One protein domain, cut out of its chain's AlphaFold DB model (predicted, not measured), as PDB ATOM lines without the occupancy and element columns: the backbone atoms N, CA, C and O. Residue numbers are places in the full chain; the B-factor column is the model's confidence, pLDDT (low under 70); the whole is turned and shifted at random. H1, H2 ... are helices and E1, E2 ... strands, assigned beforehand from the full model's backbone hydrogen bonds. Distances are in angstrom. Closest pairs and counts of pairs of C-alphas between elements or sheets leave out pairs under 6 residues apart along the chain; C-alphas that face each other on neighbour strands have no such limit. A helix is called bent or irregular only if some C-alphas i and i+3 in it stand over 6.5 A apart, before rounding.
ATOM      1  N   SER A  50      11.497 -37.439  31.447       88.69
ATOM      2  CA  SER A  50      11.328 -37.060  32.854       88.69
ATOM      3  C   SER A  50      11.636 -35.580  33.081       88.69
ATOM      4  O   SER A  50      12.673 -35.082  32.647       88.69
ATOM      5  N   THR A  51      10.772 -34.898  33.829       92.19
ATOM      6  CA  THR A  51      10.996 -33.521  34.291       92.19
ATOM      7  C   THR A  51      11.505 -33.491  35.733       92.19
ATOM      8  O   THR A  51      11.385 -34.472  36.473       92.19
ATOM      9  N   LYS A  52      12.023 -32.337  36.173       91.88
ATOM     10  CA  LYS A  52      12.439 -32.125  37.572       91.88
ATOM     11  C   LYS A  52      11.286 -32.178  38.583       91.88
ATOM     12  O   LYS A  52      11.536 -32.381  39.763       91.88
ATOM     13  N   TRP A  53      10.040 -32.037  38.124       92.69
ATOM     14  CA  TRP A  53       8.842 -32.106  38.968       92.69
ATOM     15  C   TRP A  53       8.297 -33.534  39.126       92.69
ATOM     16  O   TRP A  53       7.218 -33.722  39.671       92.69
ATOM     17  N   GLY A  54       9.007 -34.549  38.617       92.06
ATOM     18  CA  GLY A  54       8.614 -35.957  38.757       92.06
ATOM     19  C   GLY A  54       7.550 -36.436  37.763       92.06
ATOM     20  O   GLY A  54       7.212 -37.617  37.763       92.06
ATOM     21  N   PHE A  55       7.065 -35.562  36.879       94.62
ATOM     22  CA  PHE A  55       6.146 -35.913  35.793       94.62
ATOM     23  C   PHE A  55       6.886 -36.080  34.467       94.62
ATOM     24  O   PHE A  55       7.955 -35.497  34.266       94.62
ATOM     25  N   LYS A  56       6.313 -36.858  33.547       93.00
ATOM     26  CA  LYS A  56       6.852 -37.023  32.194       93.00
ATOM     27  C   LYS A  56       6.163 -36.105  31.194       93.00
ATOM     28  O   LYS A  56       4.960 -35.861  31.309       93.00
ATOM     29  N   VAL A  57       6.923 -35.678  30.192       92.75
ATOM     30  CA  VAL A  57       6.435 -34.951  29.016       92.75
ATOM     31  C   VAL A  57       6.717 -35.723  27.729       92.75
ATOM     32  O   VAL A  57       7.599 -36.588  27.690       92.75
ATOM     33  N   ASP A  58       5.931 -35.447  26.694       91.12
ATOM     34  CA  ASP A  58       6.206 -35.890  25.327       91.12
ATOM     35  C   ASP A  58       7.323 -35.053  24.673       91.12
ATOM     36  O   ASP A  58       7.872 -34.124  25.271       91.12
ATOM     37  N   GLU A  59       7.676 -35.393  23.434       87.94
ATOM     38  CA  GLU A  59       8.719 -34.703  22.655       87.94
ATOM     39  C   GLU A  59       8.419 -33.214  22.424       87.94
ATOM     40  O   GLU A  59       9.332 -32.418  22.212       87.94
ATOM     41  N   ASN A  60       7.145 -32.834  22.505       87.19
ATOM     42  CA  ASN A  60       6.662 -31.474  22.324       87.19
ATOM     43  C   ASN A  60       6.506 -30.724  23.656       87.19
ATOM     44  O   ASN A  60       5.978 -29.612  23.664       87.19
ATOM     45  N   GLY A  61       6.934 -31.322  24.774       91.00
ATOM     46  CA  GLY A  61       6.899 -30.714  26.100       91.00
ATOM     47  C   GLY A  61       5.533 -30.750  26.789       91.00
ATOM     48  O   GLY A  61       5.358 -30.064  27.799       91.00
ATOM     49  N   PHE A  62       4.560 -31.520  26.289       92.62
ATOM     50  CA  PHE A  62       3.257 -31.676  26.939       92.62
ATOM     51  C   PHE A  62       3.266 -32.800  27.966       92.62
ATOM     52  O   PHE A  62       3.760 -33.896  27.707       92.62
ATOM     53  N   PHE A  63       2.679 -32.544  29.131       94.25
ATOM     54  CA  PHE A  63       2.573 -33.537  30.189       94.25
ATOM     55  C   PHE A  63       1.628 -34.693  29.839       94.25
ATOM     56  O   PHE A  63       0.639 -34.540  29.117       94.25
ATOM     57  N   GLY A  64       1.931 -35.858  30.413       89.94
ATOM     58  CA  GLY A  64       1.047 -37.022  30.406       89.94
ATOM     59  C   GLY A  64      -0.113 -36.928  31.408       89.94
ATOM     60  O   GLY A  64      -0.203 -36.012  32.227       89.94
ATOM     61  N   SER A  65      -0.985 -37.939  31.391       90.75
ATOM     62  CA  SER A  65      -2.203 -37.998  32.213       90.75
ATOM     63  C   SER A  65      -1.960 -37.967  33.726       90.75
ATOM     64  O   SER A  65      -2.824 -37.505  34.469       90.75
ATOM     65  N   ASP A  66      -0.802 -38.441  34.191       94.06
ATOM     66  CA  ASP A  66      -0.456 -38.451  35.619       94.06
ATOM     67  C   ASP A  66      -0.349 -37.035  36.194       94.06
ATOM     68  O   ASP A  66      -0.836 -36.783  37.296       94.06
ATOM     69  N   PHE A  67       0.214 -36.098  35.423       96.06
ATOM     70  CA  PHE A  67       0.246 -34.684  35.795       96.06
ATOM     71  C   PHE A  67      -1.168 -34.120  35.897       96.06
ATOM     72  O   PHE A  67      -1.527 -33.535  36.914       96.06
ATOM     73  N   ASN A  68      -1.999 -34.349  34.874       95.38
ATOM     74  CA  ASN A  68      -3.375 -33.856  34.849       95.38
ATOM     75  C   ASN A  68      -4.170 -34.357  36.057       95.38
ATOM     76  O   ASN A  68      -4.841 -33.577  36.728       95.38
ATOM     77  N   LYS A  69      -4.035 -35.647  36.384       95.62
ATOM     78  CA  LYS A  69      -4.659 -36.238  37.569       95.62
ATOM     79  C   LYS A  69      -4.184 -35.563  38.857       95.62
ATOM     80  O   LYS A  69      -5.011 -35.279  39.718       95.62
ATOM     81  N   ALA A  70      -2.883 -35.304  38.985       95.81
ATOM     82  CA  ALA A  70      -2.312 -34.646  40.155       95.81
ATOM     83  C   ALA A  70      -2.746 -33.170  40.270       95.81
ATOM     84  O   ALA A  70      -2.986 -32.697  41.376       95.81
ATOM     85  N   ALA A  71      -2.912 -32.478  39.139       94.94
ATOM     86  CA  ALA A  71      -3.326 -31.076  39.068       94.94
ATOM     87  C   ALA A  71      -4.855 -30.858  39.106       94.94
ATOM     88  O   ALA A  71      -5.328 -29.720  39.117       94.94
ATOM     89  N   GLY A  72      -5.656 -31.931  39.071       95.50
ATOM     90  CA  GLY A  72      -7.118 -31.844  38.966       95.50
ATOM     91  C   GLY A  72      -7.624 -31.372  37.592       95.50
ATOM     92  O   GLY A  72      -8.730 -30.834  37.484       95.50
ATOM     93  N   ILE A  73      -6.824 -31.570  36.545       95.38
ATOM     94  CA  ILE A  73      -7.104 -31.189  35.157       95.38
ATOM     95  C   ILE A  73      -7.687 -32.402  34.401       95.38
ATOM     96  O   ILE A  73      -7.217 -33.526  34.594       95.38
ATOM     97  N   PRO A  74      -8.705 -32.235  33.534       92.56
ATOM     98  CA  PRO A  74      -9.223 -33.325  32.708       92.56
ATOM     99  C   PRO A  74      -8.145 -33.935  31.803       92.56
ATOM    100  O   PRO A  74      -7.294 -33.236  31.260       92.56
ATOM    101  N   VAL A  75      -8.178 -35.256  31.611       89.94
ATOM    102  CA  VAL A  75      -7.131 -36.001  30.883       89.94
ATOM    103  C   VAL A  75      -6.974 -35.586  29.413       89.94
ATOM    104  O   VAL A  75      -5.890 -35.706  28.853       89.94
ATOM    105  N   ASN A  76      -8.038 -35.077  28.793       86.62
ATOM    106  CA  ASN A  76      -8.049 -34.607  27.407       86.62
ATOM    107  C   ASN A  76      -7.417 -33.215  27.225       86.62
ATOM    108  O   ASN A  76      -7.193 -32.794  26.092       86.62
ATOM    109  N   VAL A  77      -7.119 -32.494  28.309       91.38
ATOM    110  CA  VAL A  77      -6.506 -31.162  28.249       91.38
ATOM    111  C   VAL A  77      -4.987 -31.303  28.207       91.38
ATOM    112  O   VAL A  77      -4.373 -31.789  29.152       91.38
ATOM    113  N   LYS A  78      -4.346 -30.858  27.126       91.62
ATOM    114  CA  LYS A  78      -2.879 -30.876  27.020       91.62
ATOM    115  C   LYS A  78      -2.266 -29.673  27.742       91.62
ATOM    116  O   LYS A  78      -2.574 -28.539  27.395       91.62
ATOM    117  N   ILE A  79      -1.360 -29.914  28.691       94.31
ATOM    118  CA  ILE A  79      -0.647 -28.863  29.436       94.31
ATOM    119  C   ILE A  79       0.839 -28.908  29.095       94.31
ATOM    120  O   ILE A  79       1.474 -29.951  29.239       94.31
ATOM    121  N   HIS A  80       1.398 -27.788  28.641       94.44
ATOM    122  CA  HIS A  80       2.823 -27.689  28.326       94.44
ATOM    123  C   HIS A  80       3.657 -27.387  29.579       94.44
ATOM    124  O   HIS A  80       3.222 -26.635  30.457       94.44
ATOM    125  N   GLN A  81       4.882 -27.914  29.636       93.88
ATOM    126  CA  GLN A  81       5.802 -27.767  30.772       93.88
ATOM    127  C   GLN A  81       6.157 -26.325  31.143       93.88
ATOM    128  O   GLN A  81       6.501 -26.067  32.295       93.88
ATOM    129  N   ILE A  82       6.012 -25.379  30.208       92.69
ATOM    130  CA  ILE A  82       6.185 -23.944  30.487       92.69
ATOM    131  C   ILE A  82       5.277 -23.472  31.632       92.69
ATOM    132  O   ILE A  82       5.687 -22.637  32.426       92.69
ATOM    133  N   THR A  83       4.093 -24.075  31.782       94.38
ATOM    134  CA  THR A  83       3.142 -23.764  32.859       94.38
ATOM    135  C   THR A  83       3.769 -24.014  34.234       94.38
ATOM    136  O   THR A  83       3.647 -23.195  35.140       94.38
ATOM    137  N   MET A  84       4.507 -25.121  34.386       95.62
ATOM    138  CA  MET A  84       5.218 -25.442  35.629       95.62
ATOM    139  C   MET A  84       6.442 -24.546  35.843       95.62
ATOM    140  O   MET A  84       6.733 -24.183  36.979       95.62
ATOM    141  N   GLN A  85       7.135 -24.149  34.770       93.25
ATOM    142  CA  GLN A  85       8.250 -23.194  34.854       93.25
ATOM    143  C   GLN A  85       7.768 -21.812  35.316       93.25
ATOM    144  O   GLN A  85       8.393 -21.199  36.173       93.25
ATOM    145  N   GLN A  86       6.635 -21.343  34.793       92.25
ATOM    146  CA  GLN A  86       6.013 -20.083  35.203       92.25
ATOM    147  C   GLN A  86       5.499 -20.143  36.643       92.25
ATOM    148  O   GLN A  86       5.690 -19.193  37.393       92.25
ATOM    149  N   ALA A  87       4.895 -21.262  37.054       91.19
ATOM    150  CA  ALA A  87       4.476 -21.471  38.439       91.19
ATOM    151  C   ALA A  87       5.662 -21.413  39.418       91.19
ATOM    152  O   ALA A  87       5.562 -20.816  40.483       91.19
ATOM    153  N   GLU A  88       6.792 -22.012  39.047       89.25
ATOM    154  CA  GLU A  88       8.021 -21.959  39.838       89.25
ATOM    155  C   GLU A  88       8.618 -20.546  39.886       89.25
ATOM    156  O   GLU A  88       9.013 -20.094  40.955       89.25
ATOM    157  N   ALA A  89       8.642 -19.822  38.765       85.88
ATOM    158  CA  ALA A  89       9.089 -18.429  38.747       85.88
ATOM    159  C   ALA A  89       8.206 -17.535  39.635       85.88
ATOM    160  O   ALA A  89       8.717 -16.693  40.374       85.88
ATOM    161  N   PHE A  90       6.890 -17.755  39.607       81.00
ATOM    162  CA  PHE A  90       5.947 -17.074  40.487       81.00
ATOM    163  C   PHE A  90       6.212 -17.381  41.959       81.00
ATOM    164  O   PHE A  90       6.227 -16.468  42.778       81.00
ATOM    165  N   GLU A  91       6.415 -18.651  42.313       82.06
ATOM    166  CA  GLU A  91       6.739 -19.058  43.684       82.06
ATOM    167  C   GLU A  91       7.992 -18.334  44.182       82.06
ATOM    168  O   GLU A  91       7.944 -17.685  45.227       82.06
ATOM    169  N   GLN A  92       9.058 -18.354  43.379       77.12
ATOM    170  CA  GLN A  92      10.334 -17.721  43.707       77.12
ATOM    171  C   GLN A  92      10.209 -16.206  43.887       77.12
ATOM    172  O   GLN A  92      10.865 -15.640  44.760       77.12
ATOM    173  N   ALA A  93       9.379 -15.547  43.075       71.62
ATOM    174  CA  ALA A  93       9.171 -14.106  43.153       71.62
ATOM    175  C   ALA A  93       8.244 -13.710  44.317       71.62
ATOM    176  O   ALA A  93       8.528 -12.768  45.052       71.62
ATOM    177  N   SER A  94       7.140 -14.439  44.498       69.06
ATOM    178  CA  SER A  94       6.105 -14.142  45.495       69.06
ATOM    179  C   SER A  94       6.477 -14.571  46.916       69.06
ATOM    180  O   SER A  94       5.920 -14.050  47.881       69.06
ATOM    181  N   GLY A  95       7.377 -15.548  47.069       70.69
ATOM    182  CA  GLY A  95       7.754 -16.109  48.367       70.69
ATOM    183  C   GLY A  95       6.620 -16.869  49.063       70.69
ATOM    184  O   GLY A  95       6.645 -17.034  50.282       70.69
ATOM    185  N   THR A  96       5.608 -17.324  48.314       71.06
ATOM    186  CA  THR A  96       4.443 -18.032  48.877       71.06
ATOM    187  C   THR A  96       4.797 -19.382  49.505       71.06
ATOM    188  O   THR A  96       4.016 -19.896  50.309       71.06
ATOM    189  N   GLY A  97       5.939 -19.980  49.138       73.44
ATOM    190  CA  GLY A  97       6.355 -21.311  49.589       73.44
ATOM    191  C   GLY A  97       5.450 -22.440  49.086       73.44
ATOM    192  O   GLY A  97       5.499 -23.555  49.608       73.44
ATOM    193  N   ALA A  98       4.570 -22.155  48.119       78.81
ATOM    194  CA  ALA A  98       3.638 -23.123  47.563       78.81
ATOM    195  C   ALA A  98       4.310 -23.936  46.455       78.81
ATOM    196  O   ALA A  98       4.855 -23.373  45.515       78.81
ATOM    197  N   ASP A  99       4.202 -25.265  46.512       89.44
ATOM    198  CA  ASP A  99       4.711 -26.124  45.440       89.44
ATOM    199  C   ASP A  99       4.119 -25.722  44.060       89.44
ATOM    200  O   ASP A  99       2.909 -25.468  43.973       89.44
ATOM    201  N   PRO A 100       4.915 -25.688  42.972       92.31
ATOM    202  CA  PRO A 100       4.442 -25.280  41.647       92.31
ATOM    203  C   PRO A 100       3.209 -26.044  41.140       92.31
ATOM    204  O   PRO A 100       2.331 -25.442  40.521       92.31
ATOM    205  N   LEU A 101       3.066 -27.340  41.449       94.44
ATOM    206  CA  LEU A 101       1.862 -28.105  41.098       94.44
ATOM    207  C   LEU A 101       0.633 -27.567  41.840       94.44
ATOM    208  O   LEU A 101      -0.461 -27.514  41.276       94.44
ATOM    209  N   THR A 102       0.804 -27.142  43.093       92.44
ATOM    210  CA  THR A 102      -0.269 -26.521  43.885       92.44
ATOM    211  C   THR A 102      -0.709 -25.197  43.263       92.44
ATOM    212  O   THR A 102      -1.910 -24.937  43.181       92.44
ATOM    213  N   ILE A 103       0.236 -24.387  42.779       89.50
ATOM    214  CA  ILE A 103      -0.053 -23.141  42.052       89.50
ATOM    215  C   ILE A 103      -0.863 -23.451  40.788       89.50
ATOM    216  O   ILE A 103      -1.959 -22.916  40.624       89.50
ATOM    217  N   VAL A 104      -0.402 -24.386  39.946       95.56
ATOM    218  CA  VAL A 104      -1.132 -24.791  38.729       95.56
ATOM    219  C   VAL A 104      -2.542 -25.286  39.051       95.56
ATOM    220  O   VAL A 104      -3.502 -24.856  38.415       95.56
ATOM    221  N   SER A 105      -2.686 -26.128  40.073       94.31
ATOM    222  CA  SER A 105      -3.981 -26.681  40.494       94.31
ATOM    223  C   SER A 105      -4.957 -25.592  40.942       94.31
ATOM    224  O   SER A 105      -6.136 -25.611  40.580       94.31
ATOM    225  N   LYS A 106      -4.477 -24.611  41.717       89.81
ATOM    226  CA  LYS A 106      -5.293 -23.480  42.176       89.81
ATOM    227  C   LYS A 106      -5.727 -22.592  41.018       89.81
ATOM    228  O   LYS A 106      -6.908 -22.259  40.929       89.81
ATOM    229  N   VAL A 107      -4.813 -22.266  40.105       90.12
ATOM    230  CA  VAL A 107      -5.121 -21.429  38.936       90.12
ATOM    231  C   VAL A 107      -6.050 -22.163  37.961       90.12
ATOM    232  O   VAL A 107      -6.948 -21.547  37.393       90.12
ATOM    233  N   TRP A 108      -5.929 -23.485  37.814       93.19
ATOM    234  CA  TRP A 108      -6.906 -24.290  37.073       93.19
ATOM    235  C   TRP A 108      -8.292 -24.264  37.728       93.19
ATOM    236  O   TRP A 108      -9.301 -24.043  37.057       93.19
ATOM    237  N   SER A 109      -8.358 -24.444  39.049       90.62
ATOM    238  CA  SER A 109      -9.617 -24.355  39.795       90.62
ATOM    239  C   SER A 109     -10.264 -22.977  39.644       90.62
ATOM    240  O   SER A 109     -11.477 -22.883  39.454       90.62
ATOM    241  N   LEU A 110      -9.462 -21.910  39.693       85.69
ATOM    242  CA  LEU A 110      -9.888 -20.542  39.416       85.69
ATOM    243  C   LEU A 110     -10.468 -20.437  38.004       85.69
ATOM    244  O   LEU A 110     -11.621 -20.041  37.850       85.69
ATOM    245  N   TYR A 111      -9.700 -20.851  36.994       88.62
ATOM    246  CA  TYR A 111     -10.093 -20.819  35.588       88.62
ATOM    247  C   TYR A 111     -11.441 -21.513  35.365       88.62
ATOM    248  O   TYR A 111     -12.360 -20.921  34.800       88.62
ATOM    249  N   LYS A 112     -11.602 -22.727  35.899       89.31
ATOM    250  CA  LYS A 112     -12.853 -23.493  35.847       89.31
ATOM    251  C   LYS A 112     -14.007 -22.784  36.559       89.31
ATOM    252  O   LYS A 112     -15.134 -22.813  36.079       89.31
ATOM    253  N   THR A 113     -13.743 -22.165  37.706       85.56
ATOM    254  CA  THR A 113     -14.779 -21.471  38.485       85.56
ATOM    255  C   THR A 113     -15.267 -20.218  37.767       85.56
ATOM    256  O   THR A 113     -16.471 -19.998  37.700       85.56
ATOM    257  N   VAL A 114     -14.351 -19.422  37.205       81.88
ATOM    258  CA  VAL A 114     -14.707 -18.210  36.456       81.88
ATOM    259  C   VAL A 114     -15.512 -18.574  35.212       81.88
ATOM    260  O   VAL A 114     -16.573 -18.010  34.969       81.88
ATOM    261  N   THR A 115     -15.019 -19.533  34.432       86.56
ATOM    262  CA  THR A 115     -15.630 -19.909  33.150       86.56
ATOM    263  C   THR A 115     -16.943 -20.670  33.316       86.56
ATOM    264  O   THR A 115     -17.858 -20.510  32.511       86.56
ATOM    265  N   GLY A 116     -17.094 -21.465  34.375       87.38
ATOM    266  CA  GLY A 116     -18.336 -22.176  34.658       87.38
ATOM    267  C   GLY A 116     -18.808 -23.009  33.461       87.38
ATOM    268  O   GLY A 116     -18.043 -23.777  32.883       87.38
ATOM    269  N   SER A 117     -20.075 -22.848  33.069       87.19
ATOM    270  CA  SER A 117     -20.683 -23.596  31.959       87.19
ATOM    271  C   SER A 117     -20.201 -23.177  30.568       87.19
ATOM    272  O   SER A 117     -20.574 -23.819  29.591       87.19
ATOM    273  N   THR A 118     -19.427 -22.094  30.441       86.62
ATOM    274  CA  THR A 118     -18.877 -21.686  29.140       86.62
ATOM    275  C   THR A 118     -17.611 -22.459  28.792       86.62
ATOM    276  O   THR A 118     -17.159 -22.373  27.655       86.62
ATOM    277  N   LEU A 119     -17.008 -23.171  29.750       90.12
ATOM    278  CA  LEU A 119     -15.824 -23.988  29.512       90.12
ATOM    279  C   LEU A 119     -16.208 -25.332  28.907       90.12
ATOM    280  O   LEU A 119     -16.954 -26.085  29.526       90.12
ATOM    281  N   ASP A 120     -15.638 -25.633  27.740       89.56
ATOM    282  CA  ASP A 120     -15.829 -26.904  27.028       89.56
ATOM    283  C   ASP A 120     -17.306 -27.356  26.981       89.56
ATOM    284  O   ASP A 120     -17.633 -28.458  27.427       89.56
ATOM    285  N   PRO A 121     -18.227 -26.508  26.474       87.75
ATOM    286  CA  PRO A 121     -19.667 -26.769  26.555       87.75
ATOM    287  C   PRO A 121     -20.089 -28.059  25.833       87.75
ATOM    288  O   PRO A 121     -21.108 -28.650  26.185       87.75
ATOM    289  N   ASP A 122     -19.289 -28.509  24.862       88.62
ATOM    290  CA  ASP A 122     -19.534 -29.724  24.082       88.62
ATOM    291  C   ASP A 122     -18.723 -30.936  24.591       88.62
ATOM    292  O   ASP A 122     -18.847 -32.032  24.043       88.62
ATOM    293  N   GLY A 123     -17.867 -30.761  25.606       87.00
ATOM    294  CA  GLY A 123     -17.024 -31.824  26.170       87.00
ATOM    295  C   GLY A 123     -15.970 -32.381  25.205       87.00
ATOM    296  O   GLY A 123     -15.551 -33.532  25.342       87.00
ATOM    297  N   THR A 124     -15.568 -31.607  24.195       87.31
ATOM    298  CA  THR A 124     -14.645 -32.067  23.145       87.31
ATOM    299  C   THR A 124     -13.183 -31.789  23.477       87.31
ATOM    300  O   THR A 124     -12.293 -32.333  22.824       87.31
ATOM    301  N   GLY A 125     -12.909 -30.947  24.478       89.31
ATOM    302  CA  GLY A 125     -11.575 -30.404  24.732       89.31
ATOM    303  C   GLY A 125     -11.167 -29.291  23.759       89.31
ATOM    304  O   GLY A 125     -10.023 -28.832  23.812       89.31
ATOM    305  N   TYR A 126     -12.090 -28.830  22.910       91.81
ATOM    306  CA  TYR A 126     -11.896 -27.750  21.948       91.81
ATOM    307  C   TYR A 126     -13.068 -26.767  21.978       91.81
ATOM    308  O   TYR A 126     -14.208 -27.143  22.239       91.81
ATOM    309  N   MET A 127     -12.791 -25.507  21.654       90.56
ATOM    310  CA  MET A 127     -13.772 -24.428  21.589       90.56
ATOM    311  C   MET A 127     -13.615 -23.640  20.289       90.56
ATOM    312  O   MET A 127     -12.504 -23.282  19.892       90.56
ATOM    313  N   SER A 128     -14.736 -23.364  19.625       90.62
ATOM    314  CA  SER A 128     -14.785 -22.436  18.492       90.62
ATOM    315  C   SER A 128     -14.606 -20.986  18.958       90.62
ATOM    316  O   SER A 128     -14.898 -20.682  20.121       90.62
ATOM    317  N   PRO A 129     -14.220 -20.057  18.066       86.44
ATOM    318  CA  PRO A 129     -14.188 -18.626  18.367       86.44
ATOM    319  C   PRO A 129     -15.477 -18.117  19.013       86.44
ATOM    320  O   PRO A 129     -15.426 -17.436  20.028       86.44
ATOM    321  N   LYS A 130     -16.644 -18.546  18.515       86.19
ATOM    322  CA  LYS A 130     -17.945 -18.175  19.090       86.19
ATOM    323  C   LYS A 130     -18.138 -18.673  20.527       86.19
ATOM    324  O   LYS A 130     -18.770 -17.994  21.332       86.19
ATOM    325  N   GLN A 131     -17.642 -19.868  20.851       89.25
ATOM    326  CA  GLN A 131     -17.703 -20.411  22.212       89.25
ATOM    327  C   GLN A 131     -16.735 -19.677  23.144       89.25
ATOM    328  O   GLN A 131     -17.100 -19.367  24.275       89.25
ATOM    329  N   VAL A 132     -15.539 -19.335  22.660       86.06
ATOM    330  CA  VAL A 132     -14.589 -18.476  23.388       86.06
ATOM    331  C   VAL A 132     -15.197 -17.086  23.621       86.06
ATOM    332  O   VAL A 132     -15.136 -16.550  24.725       86.06
ATOM    333  N   ASP A 133     -15.918 -16.547  22.637       80.56
ATOM    334  CA  ASP A 133     -16.671 -15.295  22.737       80.56
ATOM    335  C   ASP A 133     -17.888 -15.350  23.666       80.56
ATOM    336  O   ASP A 133     -18.504 -14.314  23.928       80.56
ATOM    337  N   ALA A 134     -18.252 -16.518  24.186       84.62
ATOM    338  CA  ALA A 134     -19.257 -16.648  25.235       84.62
ATOM    339  C   ALA A 134     -18.637 -16.648  26.642       84.62
ATOM    340  O   ALA A 134     -19.367 -16.479  27.617       84.62
ATOM    341  N   MET A 135     -17.313 -16.804  26.765       85.19
ATOM    342  CA  MET A 135     -16.619 -16.825  28.056       85.19
ATOM    343  C   MET A 135     -16.713 -15.471  28.775       85.19
ATOM    344  O   MET A 135     -16.888 -14.437  28.120       85.19
ATOM    345  N   PRO A 136     -16.562 -15.431  30.110       81.38
ATOM    346  CA  PRO A 136     -16.485 -14.177  30.850       81.38
ATOM    347  C   PRO A 136     -15.465 -13.197  30.264       81.38
ATOM    348  O   PRO A 136     -14.450 -13.589  29.685       81.38
ATOM    349  N   GLN A 137     -15.754 -11.908  30.407       73.75
ATOM    350  CA  GLN A 137     -14.862 -10.827  29.995       73.75
ATOM    351  C   GLN A 137     -13.741 -10.632  31.009       73.75
ATOM    352  O   GLN A 137     -12.600 -10.410  30.621       73.75
ATOM    353  N   SER A 138     -14.063 -10.732  32.298       73.44
ATOM    354  CA  SER A 138     -13.099 -10.557  33.378       73.44
ATOM    355  C   SER A 138     -13.595 -11.176  34.685       73.44
ATOM    356  O   SER A 138     -14.684 -11.756  34.769       73.44
ATOM    357  N   TYR A 139     -12.734 -11.110  35.694       74.88
ATOM    358  CA  TYR A 139     -13.018 -11.493  37.065       74.88
ATOM    359  C   TYR A 139     -12.243 -10.580  38.012       74.88
ATOM    360  O   TYR A 139     -11.222  -9.997  37.642       74.88
ATOM    361  N   THR A 140     -12.707 -10.510  39.252       68.38
ATOM    362  CA  THR A 140     -12.019  -9.838  40.357       68.38
ATOM    363  C   THR A 140     -11.561 -10.898  41.351       68.38
ATOM    364  O   THR A 140     -12.377 -11.728  41.762       68.38
ATOM    365  N   SER A 141     -10.288 -10.895  41.745       61.84
ATOM    366  CA  SER A 141      -9.743 -11.807  42.759       61.84
ATOM    367  C   SER A 141      -9.825 -11.201  44.170       61.84
ATOM    368  O   SER A 141     -10.112 -10.017  44.342       61.84
ATOM    369  N   LYS A 142      -9.602 -12.021  45.206       54.72
ATOM    370  CA  LYS A 142      -9.498 -11.571  46.611       54.72
ATOM    371  C   LYS A 142      -8.140 -10.945  46.968       54.72
ATOM    372  O   LYS A 142      -7.978 -10.491  48.095       54.72
ATOM    373  N   GLY A 143      -7.217 -10.912  46.011       57.88
ATOM    374  CA  GLY A 143      -5.841 -10.452  46.159       57.88
ATOM    375  C   GLY A 143      -5.054 -10.863  44.920       57.88
ATOM    376  O   GLY A 143      -4.972 -10.113  43.958       57.88
ATOM    377  N   ASN A 144      -4.570 -12.104  44.909       65.38
ATOM    378  CA  ASN A 144      -3.904 -12.726  43.758       65.38
ATOM    379  C   ASN A 144      -4.701 -13.924  43.208       65.38
ATOM    380  O   ASN A 144      -5.718 -14.344  43.779       65.38
ATOM    381  N   VAL A 145      -4.225 -14.516  42.110       69.44
ATOM    382  CA  VAL A 145      -4.834 -15.692  41.462       69.44
ATOM    383  C   VAL A 145      -4.960 -16.925  42.369       69.44
ATOM    384  O   VAL A 145      -5.717 -17.844  42.054       69.44
ATOM    385  N   LEU A 146      -4.265 -16.973  43.509       71.88
ATOM    386  CA  LEU A 146      -4.309 -18.092  44.457       71.88
ATOM    387  C   LEU A 146      -5.322 -17.906  45.594       71.88
ATOM    388  O   LEU A 146      -5.615 -18.877  46.299       71.88
ATOM    389  N   GLU A 147      -5.860 -16.699  45.778       64.56
ATOM    390  CA  GLU A 147      -6.749 -16.344  46.898       64.56
ATOM    391  C   GLU A 147      -8.245 -16.439  46.557       64.56
ATOM    392  O   GLU A 147      -9.109 -16.337  47.433       64.56
ATOM    393  N   GLY A 148      -8.566 -16.721  45.292       59.31
ATOM    394  CA  GLY A 148      -9.925 -16.969  44.813       59.31
ATOM    395  C   GLY A 148     -10.644 -15.721  44.297       59.31
ATOM    396  O   GLY A 148     -10.054 -14.655  44.151       59.31
ATOM    397  N   ILE A 149     -11.936 -15.877  43.983       64.81
ATOM    398  CA  ILE A 149     -12.741 -14.897  43.229       64.81
ATOM    399  C   ILE A 149     -13.656 -14.099  44.164       64.81
ATOM    400  O   ILE A 149     -14.204 -14.637  45.131       64.81
ATOM    401  N   VAL A 150     -13.849 -12.825  43.831       59.53
ATOM    402  CA  VAL A 150     -14.862 -11.915  44.384       59.53
ATOM    403  C   VAL A 150     -16.059 -11.804  43.440       59.53
ATOM    404  O   VAL A 150     -17.198 -11.929  43.884       59.53
ATOM    405  N   ALA A 151     -15.815 -11.591  42.145       69.44
ATOM    406  CA  ALA A 151     -16.861 -11.431  41.138       69.44
ATOM    407  C   ALA A 151     -16.390 -11.880  39.745       69.44
ATOM    408  O   ALA A 151     -15.192 -11.903  39.470       69.44
ATOM    409  N   VAL A 152     -17.346 -12.211  38.874       78.38
ATOM    410  CA  VAL A 152     -17.135 -12.546  37.457       78.38
ATOM    411  C   VAL A 152     -17.969 -11.589  36.613       78.38
ATOM    412  O   VAL A 152     -19.134 -11.351  36.931       78.38
ATOM    413  N   GLN A 153     -17.382 -11.042  35.551       77.56
ATOM    414  CA  GLN A 153     -18.038 -10.098  34.652       77.56
ATOM    415  C   GLN A 153     -18.173 -10.711  33.259       77.56
ATOM    416  O   GLN A 153     -17.192 -11.154  32.662       77.56
ATOM    417  N   TYR A 154     -19.391 -10.728  32.721       77.19
ATOM    418  CA  TYR A 154     -19.702 -11.366  31.437       77.19
ATOM    419  C   TYR A 154     -19.767 -10.364  30.288       77.19
ATOM    420  O   TYR A 154     -19.598 -10.736  29.127       77.19
ATOM    421  N   THR A 155     -19.986  -9.088  30.599       70.44
ATOM    422  CA  THR A 155     -20.036  -8.013  29.608       70.44
ATOM    423  C   THR A 155     -18.899  -7.017  29.794       70.44
ATOM    424  O   THR A 155     -18.385  -6.819  30.894       70.44
ATOM    425  N   VAL A 156     -18.534  -6.330  28.708       61.69
ATOM    426  CA  VAL A 156     -17.548  -5.238  28.755       61.69
ATOM    427  C   VAL A 156     -18.003  -4.151  29.732       61.69
ATOM    428  O   VAL A 156     -17.203  -3.636  30.503       61.69
ATOM    429  N   ALA A 157     -19.302  -3.843  29.759       62.69
ATOM    430  CA  ALA A 157     -19.861  -2.847  30.669       62.69
ATOM    431  C   ALA A 157     -19.727  -3.251  32.147       62.69
ATOM    432  O   ALA A 157     -19.436  -2.402  32.986       62.69
ATOM    433  N   GLU A 158     -19.934  -4.527  32.479       66.12
ATOM    434  CA  GLU A 158     -19.698  -5.049  33.830       66.12
ATOM    435  C   GLU A 158     -18.215  -5.025  34.185       66.12
ATOM    436  O   GLU A 158     -17.885  -4.608  35.290       66.12
ATOM    437  N   SER A 159     -17.335  -5.409  33.252       62.59
ATOM    438  CA  SER A 159     -15.881  -5.354  33.450       62.59
ATOM    439  C   SER A 159     -15.439  -3.938  33.797       62.59
ATOM    440  O   SER A 159     -14.821  -3.728  34.831       62.59
ATOM    441  N   VAL A 160     -15.839  -2.951  32.989       57.81
ATOM    442  CA  VAL A 160     -15.514  -1.535  33.217       57.81
ATOM    443  C   VAL A 160     -16.021  -1.067  34.586       57.81
ATOM    444  O   VAL A 160     -15.295  -0.400  35.315       57.81
ATOM    445  N   LYS A 161     -17.235  -1.461  34.987       61.03
ATOM    446  CA  LYS A 161     -17.806  -1.098  36.298       61.03
ATOM    447  C   LYS A 161     -17.119  -1.782  37.479       61.03
ATOM    448  O   LYS A 161     -17.025  -1.186  38.546       61.03
ATOM    449  N   ALA A 162     -16.671  -3.022  37.310       55.88
ATOM    450  CA  ALA A 162     -15.953  -3.773  38.336       55.88
ATOM    451  C   ALA A 162     -14.498  -3.304  38.509       55.88
ATOM    452  O   ALA A 162     -13.787  -3.816  39.369       55.88
ATOM    453  N   SER A 163     -14.069  -2.325  37.708       52.47
ATOM    454  CA  SER A 163     -12.685  -1.892  37.562       52.47
ATOM    455  C   SER A 163     -12.483  -0.430  37.941       52.47
ATOM    456  O   SER A 163     -12.135   0.389  37.094       52.47
ATOM    457  N   PRO A 164     -12.623  -0.062  39.222       42.94
ATOM    458  CA  PRO A 164     -12.188   1.253  39.679       42.94
ATOM    459  C   PRO A 164     -10.653   1.398  39.662       42.94
ATOM    460  O   PRO A 164     -10.134   2.460  39.993       42.94
ATOM    461  N   HIS A 165      -9.910   0.329  39.355       39.19
ATOM    462  CA  HIS A 165      -8.466   0.313  39.112       39.19
ATOM    463  C   HIS A 165      -8.258  -0.249  37.709       39.19
ATOM    464  O   HIS A 165      -8.974  -1.171  37.322       39.19
ATOM    465  N   ALA A 166      -7.332   0.304  36.930       38.28
ATOM    466  CA  ALA A 166      -7.092  -0.053  35.528       38.28
ATOM    467  C   ALA A 166      -6.563  -1.495  35.295       38.28
ATOM    468  O   ALA A 166      -5.978  -1.778  34.259       38.28
ATOM    469  N   GLU A 167      -6.821  -2.422  36.220       37.34
ATOM    470  CA  GLU A 167      -6.494  -3.846  36.123       37.34
ATOM    471  C   GLU A 167      -7.503  -4.662  35.288       37.34
ATOM    472  O   GLU A 167      -7.136  -5.715  34.776       37.34
ATOM    473  N   SER A 168      -8.761  -4.225  35.078       38.09
ATOM    474  CA  SER A 168      -9.713  -5.034  34.274       38.09
ATOM    475  C   SER A 168      -9.689  -4.760  32.775       38.09
ATOM    476  O   SER A 168     -10.178  -5.589  32.009       38.09
ATOM    477  N   MET A 169      -9.155  -3.620  32.324       32.22
ATOM    478  CA  MET A 169      -9.036  -3.384  30.879       32.22
ATOM    479  C   MET A 169      -7.877  -4.136  30.241       32.22
ATOM    480  O   MET A 169      -7.780  -4.215  29.020       32.22
ATOM    481  N   SER A 170      -7.069  -4.767  31.076       39.84
ATOM    482  CA  SER A 170      -6.005  -5.667  30.698       39.84
ATOM    483  C   SER A 170      -6.080  -6.925  31.557       39.84
ATOM    484  O   SER A 170      -5.062  -7.390  32.060       39.84
ATOM    485  N   ASN A 171      -7.260  -7.559  31.642       47.12
ATOM    486  CA  ASN A 171      -7.291  -9.006  31.862       47.12
ATOM    487  C   ASN A 171      -7.504  -9.748  30.532       47.12
ATOM    488  O   ASN A 171      -8.593 -10.258  30.259       47.12
ATOM    489  N   PRO A 172      -6.460  -9.811  29.680       44.84
ATOM    490  CA  PRO A 172      -6.484 -10.560  28.439       44.84
ATOM    491  C   PRO A 172      -6.816 -12.048  28.662       44.84
ATOM    492  O   PRO A 172      -7.240 -12.712  27.732       44.84
ATOM    493  N   GLY A 173      -6.698 -12.615  29.867       47.94
ATOM    494  CA  GLY A 173      -6.592 -14.065  30.063       47.94
ATOM    495  C   GLY A 173      -7.680 -14.951  29.431       47.94
ATOM    496  O   GLY A 173      -7.353 -16.039  28.964       47.94
ATOM    497  N   PHE A 174      -8.948 -14.525  29.384       57.50
ATOM    498  CA  PHE A 174     -10.024 -15.368  28.829       57.50
ATOM    499  C   PHE A 174     -10.247 -15.189  27.333       57.50
ATOM    500  O   PHE A 174     -10.558 -16.155  26.640       57.50
ATOM    501  N   ARG A 175     -10.112 -13.955  26.843       59.38
ATOM    502  CA  ARG A 175     -10.482 -13.590  25.474       59.38
ATOM    503  C   ARG A 175      -9.333 -13.036  24.649       59.38
ATOM    504  O   ARG A 175      -9.550 -12.832  23.470       59.38
ATOM    505  N   SER A 176      -8.127 -12.830  25.173       54.47
ATOM    506  CA  SER A 176      -6.989 -12.276  24.408       54.47
ATOM    507  C   SER A 176      -6.578 -13.098  23.212       54.47
ATOM    508  O   SER A 176      -6.102 -12.559  22.224       54.47
ATOM    509  N   MET A 177      -6.846 -14.396  23.278       51.38
ATOM    510  CA  MET A 177      -6.711 -15.316  22.159       51.38
ATOM    511  C   MET A 177      -7.599 -14.925  20.969       51.38
ATOM    512  O   MET A 177      -7.242 -15.191  19.826       51.38
ATOM    513  N   ALA A 178      -8.749 -14.298  21.244       49.44
ATOM    514  CA  ALA A 178      -9.750 -13.845  20.279       49.44
ATOM    515  C   ALA A 178      -9.813 -12.310  20.127       49.44
ATOM    516  O   ALA A 178     -10.294 -11.796  19.116       49.44
ATOM    517  N   GLN A 179      -9.306 -11.551  21.100       53.12
ATOM    518  CA  GLN A 179      -9.176 -10.103  21.028       53.12
ATOM    519  C   GLN A 179      -7.989  -9.806  20.129       53.12
ATOM    520  O   GLN A 179      -6.879  -9.720  20.608       53.12
ATOM    521  N   TYR A 180      -8.228  -9.767  18.824       47.81
ATOM    522  CA  TYR A 180      -7.678  -8.822  17.849       47.81
ATOM    523  C   TYR A 180      -8.020  -9.373  16.467       47.81
ATOM    524  O   TYR A 180      -7.180  -9.914  15.747       47.81
ATOM    525  N   GLY A 181      -9.281  -9.229  16.072       52.94
ATOM    526  CA  GLY A 181      -9.575  -9.140  14.653       52.94
ATOM    527  C   GLY A 181     -10.970  -9.571  14.264       52.94
ATOM    528  O   GLY A 181     -11.427 -10.661  14.577       52.94
ATOM    529  N   THR A 182     -11.586  -8.726  13.450       55.91
ATOM    530  CA  THR A 182     -12.460  -9.190  12.379       55.91
ATOM    531  C   THR A 182     -11.696 -10.199  11.517       55.91
ATOM    532  O   THR A 182     -10.512  -9.995  11.234       55.91
ATOM    533  N   GLY A 183     -12.339 -11.280  11.099       72.06
ATOM    534  CA  GLY A 183     -11.709 -12.295  10.260       72.06
ATOM    535  C   GLY A 183     -12.499 -13.593  10.252       72.06
ATOM    536  O   GLY A 183     -13.566 -13.690  10.857       72.06
ATOM    537  N   THR A 184     -11.965 -14.575   9.545       86.19
ATOM    538  CA  THR A 184     -12.447 -15.955   9.560       86.19
ATOM    539  C   THR A 184     -12.096 -16.646  10.878       86.19
ATOM    540  O   THR A 184     -11.131 -16.269  11.550       86.19
ATOM    541  N   ASP A 185     -12.841 -17.697  11.229       87.44
ATOM    542  CA  ASP A 185     -12.564 -18.505  12.424       87.44
ATOM    543  C   ASP A 185     -11.125 -19.046  12.429       87.44
ATOM    544  O   ASP A 185     -10.469 -19.058  13.471       87.44
ATOM    545  N   GLU A 186     -10.596 -19.409  11.254       89.31
ATOM    546  CA  GLU A 186      -9.215 -19.872  11.105       89.31
ATOM    547  C   GLU A 186      -8.181 -18.798  11.455       89.31
ATOM    548  O   GLU A 186      -7.182 -19.082  12.115       89.31
ATOM    549  N   GLU A 187      -8.408 -17.548  11.045       85.62
ATOM    550  CA  GLU A 187      -7.506 -16.440  11.370       85.62
ATOM    551  C   GLU A 187      -7.511 -16.132  12.867       85.62
ATOM    552  O   GLU A 187      -6.456 -15.865  13.443       85.62
ATOM    553  N   ILE A 188      -8.683 -16.190  13.506       83.06
ATOM    554  CA  ILE A 188      -8.825 -15.969  14.949       83.06
ATOM    555  C   ILE A 188      -8.083 -17.063  15.722       83.06
ATOM    556  O   ILE A 188      -7.246 -16.768  16.575       83.06
ATOM    557  N   VAL A 189      -8.327 -18.327  15.379       88.06
ATOM    558  CA  VAL A 189      -7.676 -19.479  16.022       88.06
ATOM    559  C   VAL A 189      -6.173 -19.452  15.798       88.06
ATOM    560  O   VAL A 189      -5.416 -19.707  16.734       88.06
ATOM    561  N   LYS A 190      -5.723 -19.087  14.593       86.69
ATOM    562  CA  LYS A 190      -4.300 -18.932  14.301       86.69
ATOM    563  C   LYS A 190      -3.654 -17.884  15.206       86.69
ATOM    564  O   LYS A 190      -2.601 -18.170  15.763       86.69
ATOM    565  N   ARG A 191      -4.266 -16.706  15.390       83.50
ATOM    566  CA  ARG A 191      -3.728 -15.658  16.281       83.50
ATOM    567  C   ARG A 191      -3.626 -16.139  17.724       83.50
ATOM    568  O   ARG A 191      -2.574 -15.973  18.336       83.50
ATOM    569  N   GLY A 192      -4.677 -16.775  18.241       82.19
ATOM    570  CA  GLY A 192      -4.645 -17.344  19.585       82.19
ATOM    571  C   GLY A 192      -3.535 -18.387  19.733       82.19
ATOM    572  O   GLY A 192      -2.704 -18.316  20.636       82.19
ATOM    573  N   ARG A 193      -3.452 -19.336  18.802       87.19
ATOM    574  CA  ARG A 193      -2.396 -20.351  18.811       87.19
ATOM    575  C   ARG A 193      -1.003 -19.734  18.711       87.19
ATOM    576  O   ARG A 193      -0.123 -20.129  19.463       87.19
ATOM    577  N   ASP A 194      -0.800 -18.742  17.849       84.88
ATOM    578  CA  ASP A 194       0.477 -18.031  17.728       84.88
ATOM    579  C   ASP A 194       0.876 -17.357  19.053       84.88
ATOM    580  O   ASP A 194       2.044 -17.421  19.443       84.88
ATOM    581  N   LEU A 195      -0.087 -16.780  19.784       82.44
ATOM    582  CA  LEU A 195       0.141 -16.229  21.120       82.44
ATOM    583  C   LEU A 195       0.549 -17.327  22.113       82.44
ATOM    584  O   LEU A 195       1.580 -17.197  22.769       82.44
ATOM    585  N   TYR A 196      -0.173 -18.451  22.168       86.06
ATOM    586  CA  TYR A 196       0.220 -19.597  23.001       86.06
ATOM    587  C   TYR A 196       1.634 -20.101  22.675       86.06
ATOM    588  O   TYR A 196       2.458 -20.365  23.555       86.06
ATOM    589  N   ASN A 197       1.925 -20.205  21.383       86.94
ATOM    590  CA  ASN A 197       3.193 -20.667  20.840       86.94
ATOM    591  C   ASN A 197       4.341 -19.701  21.152       86.94
ATOM    592  O   ASN A 197       5.491 -20.130  21.236       86.94
ATOM    593  N   SER A 198       4.050 -18.412  21.358       84.56
ATOM    594  CA  SER A 198       5.044 -17.439  21.812       84.56
ATOM    595  C   SER A 198       5.568 -17.751  23.219       84.56
ATOM    596  O   SER A 198       6.750 -17.540  23.480       84.56
ATOM    597  N   TYR A 199       4.729 -18.334  24.085       81.62
ATOM    598  CA  TYR A 199       5.125 -18.763  25.429       81.62
ATOM    599  C   TYR A 199       5.798 -20.135  25.425       81.62
ATOM    600  O   TYR A 199       6.793 -20.349  26.111       81.62
ATOM    601  N   THR A 200       5.256 -21.091  24.667       82.06
ATOM    602  CA  THR A 200       5.746 -22.479  24.683       82.06
ATOM    603  C   THR A 200       6.955 -22.712  23.779       82.06
ATOM    604  O   THR A 200       7.668 -23.696  23.961       82.06
ATOM    605  N   GLY A 201       7.173 -21.853  22.779       81.31
ATOM    606  CA  GLY A 201       8.139 -22.071  21.702       81.31
ATOM    607  C   GLY A 201       7.713 -23.141  20.686       81.31
ATOM    608  O   GLY A 201       8.403 -23.337  19.683       81.31
ATOM    609  N   ASN A 202       6.582 -23.817  20.901       77.88
ATOM    610  CA  ASN A 202       6.089 -24.872  20.028       77.88
ATOM    611  C   ASN A 202       5.283 -24.249  18.890       77.88
ATOM    612  O   ASN A 202       4.219 -23.717  19.144       77.88
ATOM    613  N   LYS A 203       5.774 -24.260  17.647       66.06
ATOM    614  CA  LYS A 203       5.158 -23.459  16.574       66.06
ATOM    615  C   LYS A 203       4.178 -24.194  15.664       66.06
ATOM    616  O   LYS A 203       3.497 -23.507  14.918       66.06
ATOM    617  N   ASN A 204       4.090 -25.528  15.671       58.69
ATOM    618  CA  ASN A 204       3.437 -26.247  14.566       58.69
ATOM    619  C   ASN A 204       2.921 -27.650  14.932       58.69
ATOM    620  O   ASN A 204       3.502 -28.652  14.515       58.69
ATOM    621  N   ASP A 205       1.780 -27.736  15.618       69.69
ATOM    622  CA  ASP A 205       0.999 -28.976  15.636       69.69
ATOM    623  C   ASP A 205      -0.069 -28.937  14.528       69.69
ATOM    624  O   ASP A 205      -1.180 -28.437  14.710       69.69
ATOM    625  N   ASN A 206       0.286 -29.467  13.353       70.44
ATOM    626  CA  ASN A 206      -0.615 -29.571  12.198       70.44
ATOM    627  C   ASN A 206      -1.810 -30.511  12.439       70.44
ATOM    628  O   ASN A 206      -2.709 -30.557  11.601       70.44
ATOM    629  N   SER A 207      -1.818 -31.273  13.540       77.75
ATOM    630  CA  SER A 207      -2.947 -32.127  13.917       77.75
ATOM    631  C   SER A 207      -4.062 -31.363  14.636       77.75
ATOM    632  O   SER A 207      -5.172 -31.881  14.765       77.75
ATOM    633  N   LEU A 208      -3.798 -30.130  15.086       85.31
ATOM    634  CA  LEU A 208      -4.805 -29.316  15.754       85.31
ATOM    635  C   LEU A 208      -5.838 -28.770  14.756       85.31
ATOM    636  O   LEU A 208      -5.471 -28.351  13.652       85.31
ATOM    637  N   PRO A 209      -7.123 -28.690  15.152       90.25
ATOM    638  CA  PRO A 209      -8.142 -28.006  14.368       90.25
ATOM    639  C   PRO A 209      -7.713 -26.579  14.012       90.25
ATOM    640  O   PRO A 209      -7.109 -25.867  14.822       90.25
ATOM    641  N   LYS A 210      -8.013 -26.154  12.784       90.56
ATOM    642  CA  LYS A 210      -7.691 -24.799  12.313       90.56
ATOM    643  C   LYS A 210      -8.723 -23.771  12.748       90.56
ATOM    644  O   LYS A 210      -8.386 -22.606  12.838       90.56
ATOM    645  N   ASP A 211      -9.935 -24.215  13.040       90.12
ATOM    646  CA  ASP A 211     -11.124 -23.428  13.368       90.12
ATOM    647  C   ASP A 211     -11.509 -23.518  14.856       90.12
ATOM    648  O   ASP A 211     -12.523 -22.959  15.274       90.12
ATOM    649  N   LYS A 212     -10.704 -24.205  15.680       91.38
ATOM    650  CA  LYS A 212     -10.925 -24.328  17.126       91.38
ATOM    651  C   LYS A 212      -9.627 -24.250  17.919       91.38
ATOM    652  O   LYS A 212      -8.585 -24.743  17.489       91.38
ATOM    653  N   LEU A 213      -9.729 -23.686  19.118       89.94
ATOM    654  CA  LEU A 213      -8.677 -23.682  20.129       89.94
ATOM    655  C   LEU A 213      -8.909 -24.832  21.107       89.94
ATOM    656  O   LEU A 213     -10.042 -25.097  21.499       89.94
ATOM    657  N   SER A 214      -7.851 -25.519  21.515       91.62
ATOM    658  CA  SER A 214      -7.927 -26.495  22.599       91.62
ATOM    659  C   SER A 214      -8.068 -25.796  23.953       91.62
ATOM    660  O   SER A 214      -7.557 -24.695  24.168       91.62
ATOM    661  N   ILE A 215      -8.704 -26.470  24.914       91.81
ATOM    662  CA  ILE A 215      -8.779 -25.984  26.303       91.81
ATOM    663  C   ILE A 215      -7.382 -25.781  26.905       91.81
ATOM    664  O   ILE A 215      -7.181 -24.869  27.702       91.81
ATOM    665  N   GLY A 216      -6.407 -26.599  26.499       92.12
ATOM    666  CA  GLY A 216      -5.016 -26.473  26.930       92.12
ATOM    667  C   GLY A 216      -4.370 -25.163  26.480       92.12
ATOM    668  O   GLY A 216      -3.755 -24.476  27.291       92.12
ATOM    669  N   GLU A 217      -4.569 -24.777  25.213       90.56
ATOM    670  CA  GLU A 217      -4.108 -23.486  24.682       90.56
ATOM    671  C   GLU A 217      -4.776 -22.317  25.418       90.56
ATOM    672  O   GLU A 217      -4.097 -21.375  25.828       90.56
ATOM    673  N   LEU A 218      -6.093 -22.380  25.635       89.69
ATOM    674  CA  LEU A 218      -6.832 -21.329  26.342       89.69
ATOM    675  C   LEU A 218      -6.355 -21.175  27.792       89.69
ATOM    676  O   LEU A 218      -6.054 -20.065  28.233       89.69
ATOM    677  N   PHE A 219      -6.235 -22.283  28.522       91.81
ATOM    678  CA  PHE A 219      -5.759 -22.260  29.900       91.81
ATOM    679  C   PHE A 219      -4.300 -21.813  30.000       91.81
ATOM    680  O   PHE A 219      -3.980 -21.007  30.865       91.81
ATOM    681  N   GLY A 220      -3.415 -22.272  29.115       90.19
ATOM    682  CA  GLY A 220      -2.010 -21.867  29.134       90.19
ATOM    683  C   GLY A 220      -1.807 -20.371  28.874       90.19
ATOM    684  O   GLY A 220      -0.910 -19.759  29.457       90.19
ATOM    685  N   ASN A 221      -2.681 -19.751  28.075       85.44
ATOM    686  CA  ASN A 221      -2.704 -18.297  27.904       85.44
ATOM    687  C   ASN A 221      -3.253 -17.578  29.125       85.44
ATOM    688  O   ASN A 221      -2.652 -16.605  29.577       85.44
ATOM    689  N   PHE A 222      -4.368 -18.057  29.676       85.88
ATOM    690  CA  PHE A 222      -4.898 -17.533  30.928       85.88
ATOM    691  C   PHE A 222      -3.842 -17.580  32.039       85.88
ATOM    692  O   PHE A 222      -3.644 -16.593  32.746       85.88
ATOM    693  N   PHE A 223      -3.132 -18.703  32.147       89.06
ATOM    694  CA  PHE A 223      -2.069 -18.925  33.114       89.06
ATOM    695  C   PHE A 223      -0.902 -17.966  32.880       89.06
ATOM    696  O   PHE A 223      -0.536 -17.235  33.792       89.06
ATOM    697  N   SER A 224      -0.375 -17.904  31.653       85.31
ATOM    698  CA  SER A 224       0.733 -17.007  31.297       85.31
ATOM    699  C   SER A 224       0.409 -15.544  31.574       85.31
ATOM    700  O   SER A 224       1.240 -14.839  32.130       85.31
ATOM    701  N   ASN A 225      -0.800 -15.093  31.234       78.25
ATOM    702  CA  ASN A 225      -1.209 -13.715  31.494       78.25
ATOM    703  C   ASN A 225      -1.408 -13.463  32.990       78.25
ATOM    704  O   ASN A 225      -0.879 -12.496  33.515       78.25
ATOM    705  N   SER A 226      -2.133 -14.330  33.695       76.38
ATOM    706  CA  SER A 226      -2.451 -14.080  35.106       76.38
ATOM    707  C   SER A 226      -1.211 -14.238  35.991       76.38
ATOM    708  O   SER A 226      -0.809 -13.312  36.686       76.38
ATOM    709  N   VAL A 227      -0.554 -15.396  35.917       81.38
ATOM    710  CA  VAL A 227       0.619 -15.721  36.741       81.38
ATOM    711  C   VAL A 227       1.847 -14.952  36.277       81.38
ATOM    712  O   VAL A 227       2.619 -14.490  37.110       81.38
ATOM    713  N   GLY A 228       2.040 -14.782  34.966       76.75
ATOM    714  CA  GLY A 228       3.171 -14.021  34.437       76.75
ATOM    715  C   GLY A 228       3.116 -12.551  34.841       76.75
ATOM    716  O   GLY A 228       4.120 -12.039  35.333       76.75
ATOM    717  N   ASN A 229       1.952 -11.900  34.723       72.06
ATOM    718  CA  ASN A 229       1.805 -10.500  35.131       72.06
ATOM    719  C   ASN A 229       2.029 -10.330  36.637       72.06
ATOM    720  O   ASN A 229       2.789  -9.453  37.034       72.06
ATOM    721  N   GLU A 230       1.450 -11.194  37.476       70.31
ATOM    722  CA  GLU A 230       1.696 -11.126  38.921       70.31
ATOM    723  C   GLU A 230       3.162 -11.420  39.277       70.31
ATOM    724  O   GLU A 230       3.740 -10.733  40.112       70.31
ATOM    725  N   THR A 231       3.808 -12.388  38.617       71.88
ATOM    726  CA  THR A 231       5.246 -12.664  38.818       71.88
ATOM    727  C   THR A 231       6.074 -11.411  38.563       71.88
ATOM    728  O   THR A 231       6.953 -11.075  39.354       71.88
ATOM    729  N   GLN A 232       5.779 -10.697  37.475       67.12
ATOM    730  CA  GLN A 232       6.466  -9.456  37.141       67.12
ATOM    731  C   GLN A 232       6.230  -8.352  38.177       67.12
ATOM    732  O   GLN A 232       7.173  -7.635  38.494       67.12
ATOM    733  N   GLN A 233       5.036  -8.260  38.770       63.44
ATOM    734  CA  GLN A 233       4.768  -7.316  39.863       63.44
ATOM    735  C   GLN A 233       5.641  -7.580  41.100       63.44
ATOM    736  O   GLN A 233       6.054  -6.636  41.771       63.44
ATOM    737  N   TYR A 234       5.945  -8.846  41.408       63.56
ATOM    738  CA  TYR A 234       6.849  -9.185  42.512       63.56
ATOM    739  C   TYR A 234       8.321  -8.899  42.185       63.56
ATOM    740  O   TYR A 234       9.069  -8.462  43.058       63.56
ATOM    741  N   LEU A 235       8.748  -9.157  40.943       65.06
ATOM    742  CA  LEU A 235      10.140  -8.971  40.512       65.06
ATOM    743  C   LEU A 235      10.507  -7.500  40.311       65.06
ATOM    744  O   LEU A 235      11.611  -7.085  40.664       65.06
ATOM    745  N   ASP A 236       9.586  -6.721  39.758       61.88
ATOM    746  CA  ASP A 236       9.715  -5.281  39.608       61.88
ATOM    747  C   ASP A 236       8.401  -4.610  40.038       61.88
ATOM    748  O   ASP A 236       7.463  -4.476  39.250       61.88
TER     749      ASP A 236
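This is residues 50 to 236 of the 364 residues of an uncharacterized protein of Sulfuricurvum kujiense (strain ATCC BAA-921 / DSM 16994 / JCM 11577 / YK-1) (UniProt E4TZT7). Crossed helices make the core, with H7 through its middle: H2 lies beside H7, while H3 and H6 cross it and H1 packs on H3. The small hairpin E1 E2 packs on residues 110 to 115 of H3, with H5 next to it. The 187 printed residues hold H1 H2 H3 H4 E1 E2 H5 H6 H7 in that order, mostly helix; the two-stranded sheet is antiparallel. The whole is compact, radius of gyration of the C-alphas 15.8 A, spanning 46 by 39 by 29 A.

Look first at H1, residues 65 to 71: its Ala 71 C-alpha is 4.7 A from that of Ser 105 in H3, residues 100 to 118, the closest pair; they touch about perpendicular, 88 degrees, through residues 101 to 108 of H3 alone. H2, residues 82 to 94, touches H7, residues 215 to 235, at a shallow tilt of 24 degrees, the same way, closest at C-alphas 90 and 231, 4.8 A. Residues 107 to 111 of H3 touch residues 219 to 223 of H7, closest at C-alphas 107 and 223, 7.0 A. H4, residues 129 to 132, only just touches H6, residues 185 to 200, with 3 pairs of C-alphas within 8 A, closest at 129 and 185, 6.2 A. Residues 192 to 199 of H6 touch residues 217 to 224 of H7 at a steep tilt of 45 degrees, closest at C-alphas 196 and 221, 5.9 A. In the hairpin of E1, residues 138 to 141, and E2, residues 149 to 153, find N 140 and O 151 within hydrogen-bond range, 2.9 A. H5, residues 156 to 161, touches no helix; its Ser 159 C-alpha is 5.3 A from that of Gln 153, the closest to E2. Every O i to N i+4 pair is within range in H1, H2, H5 and H7, 13 of 15 in H3 and 11 of 12 in H6; H4 is too short for one.

Find C-alpha 65 at (-2.203, -37.998, 32.213), where H1 begins. H2 measures 17.9 A, H3 26.7 A and H6 22.4 A; H3 is irregular, C-alphas 114 and 117 being 9.2 A apart. H7 runs 29.1 A to C-alpha 235 at (10.140, -8.971, 40.512).

The C-alphas farthest apart, of Ser 50 and Lys 161, are 46.4 A apart. The printed part has no cut; the links H5 to H6 and H6 to H7 are long. Look for pLDDT under 70 in 47 residues, among them 156 to 182.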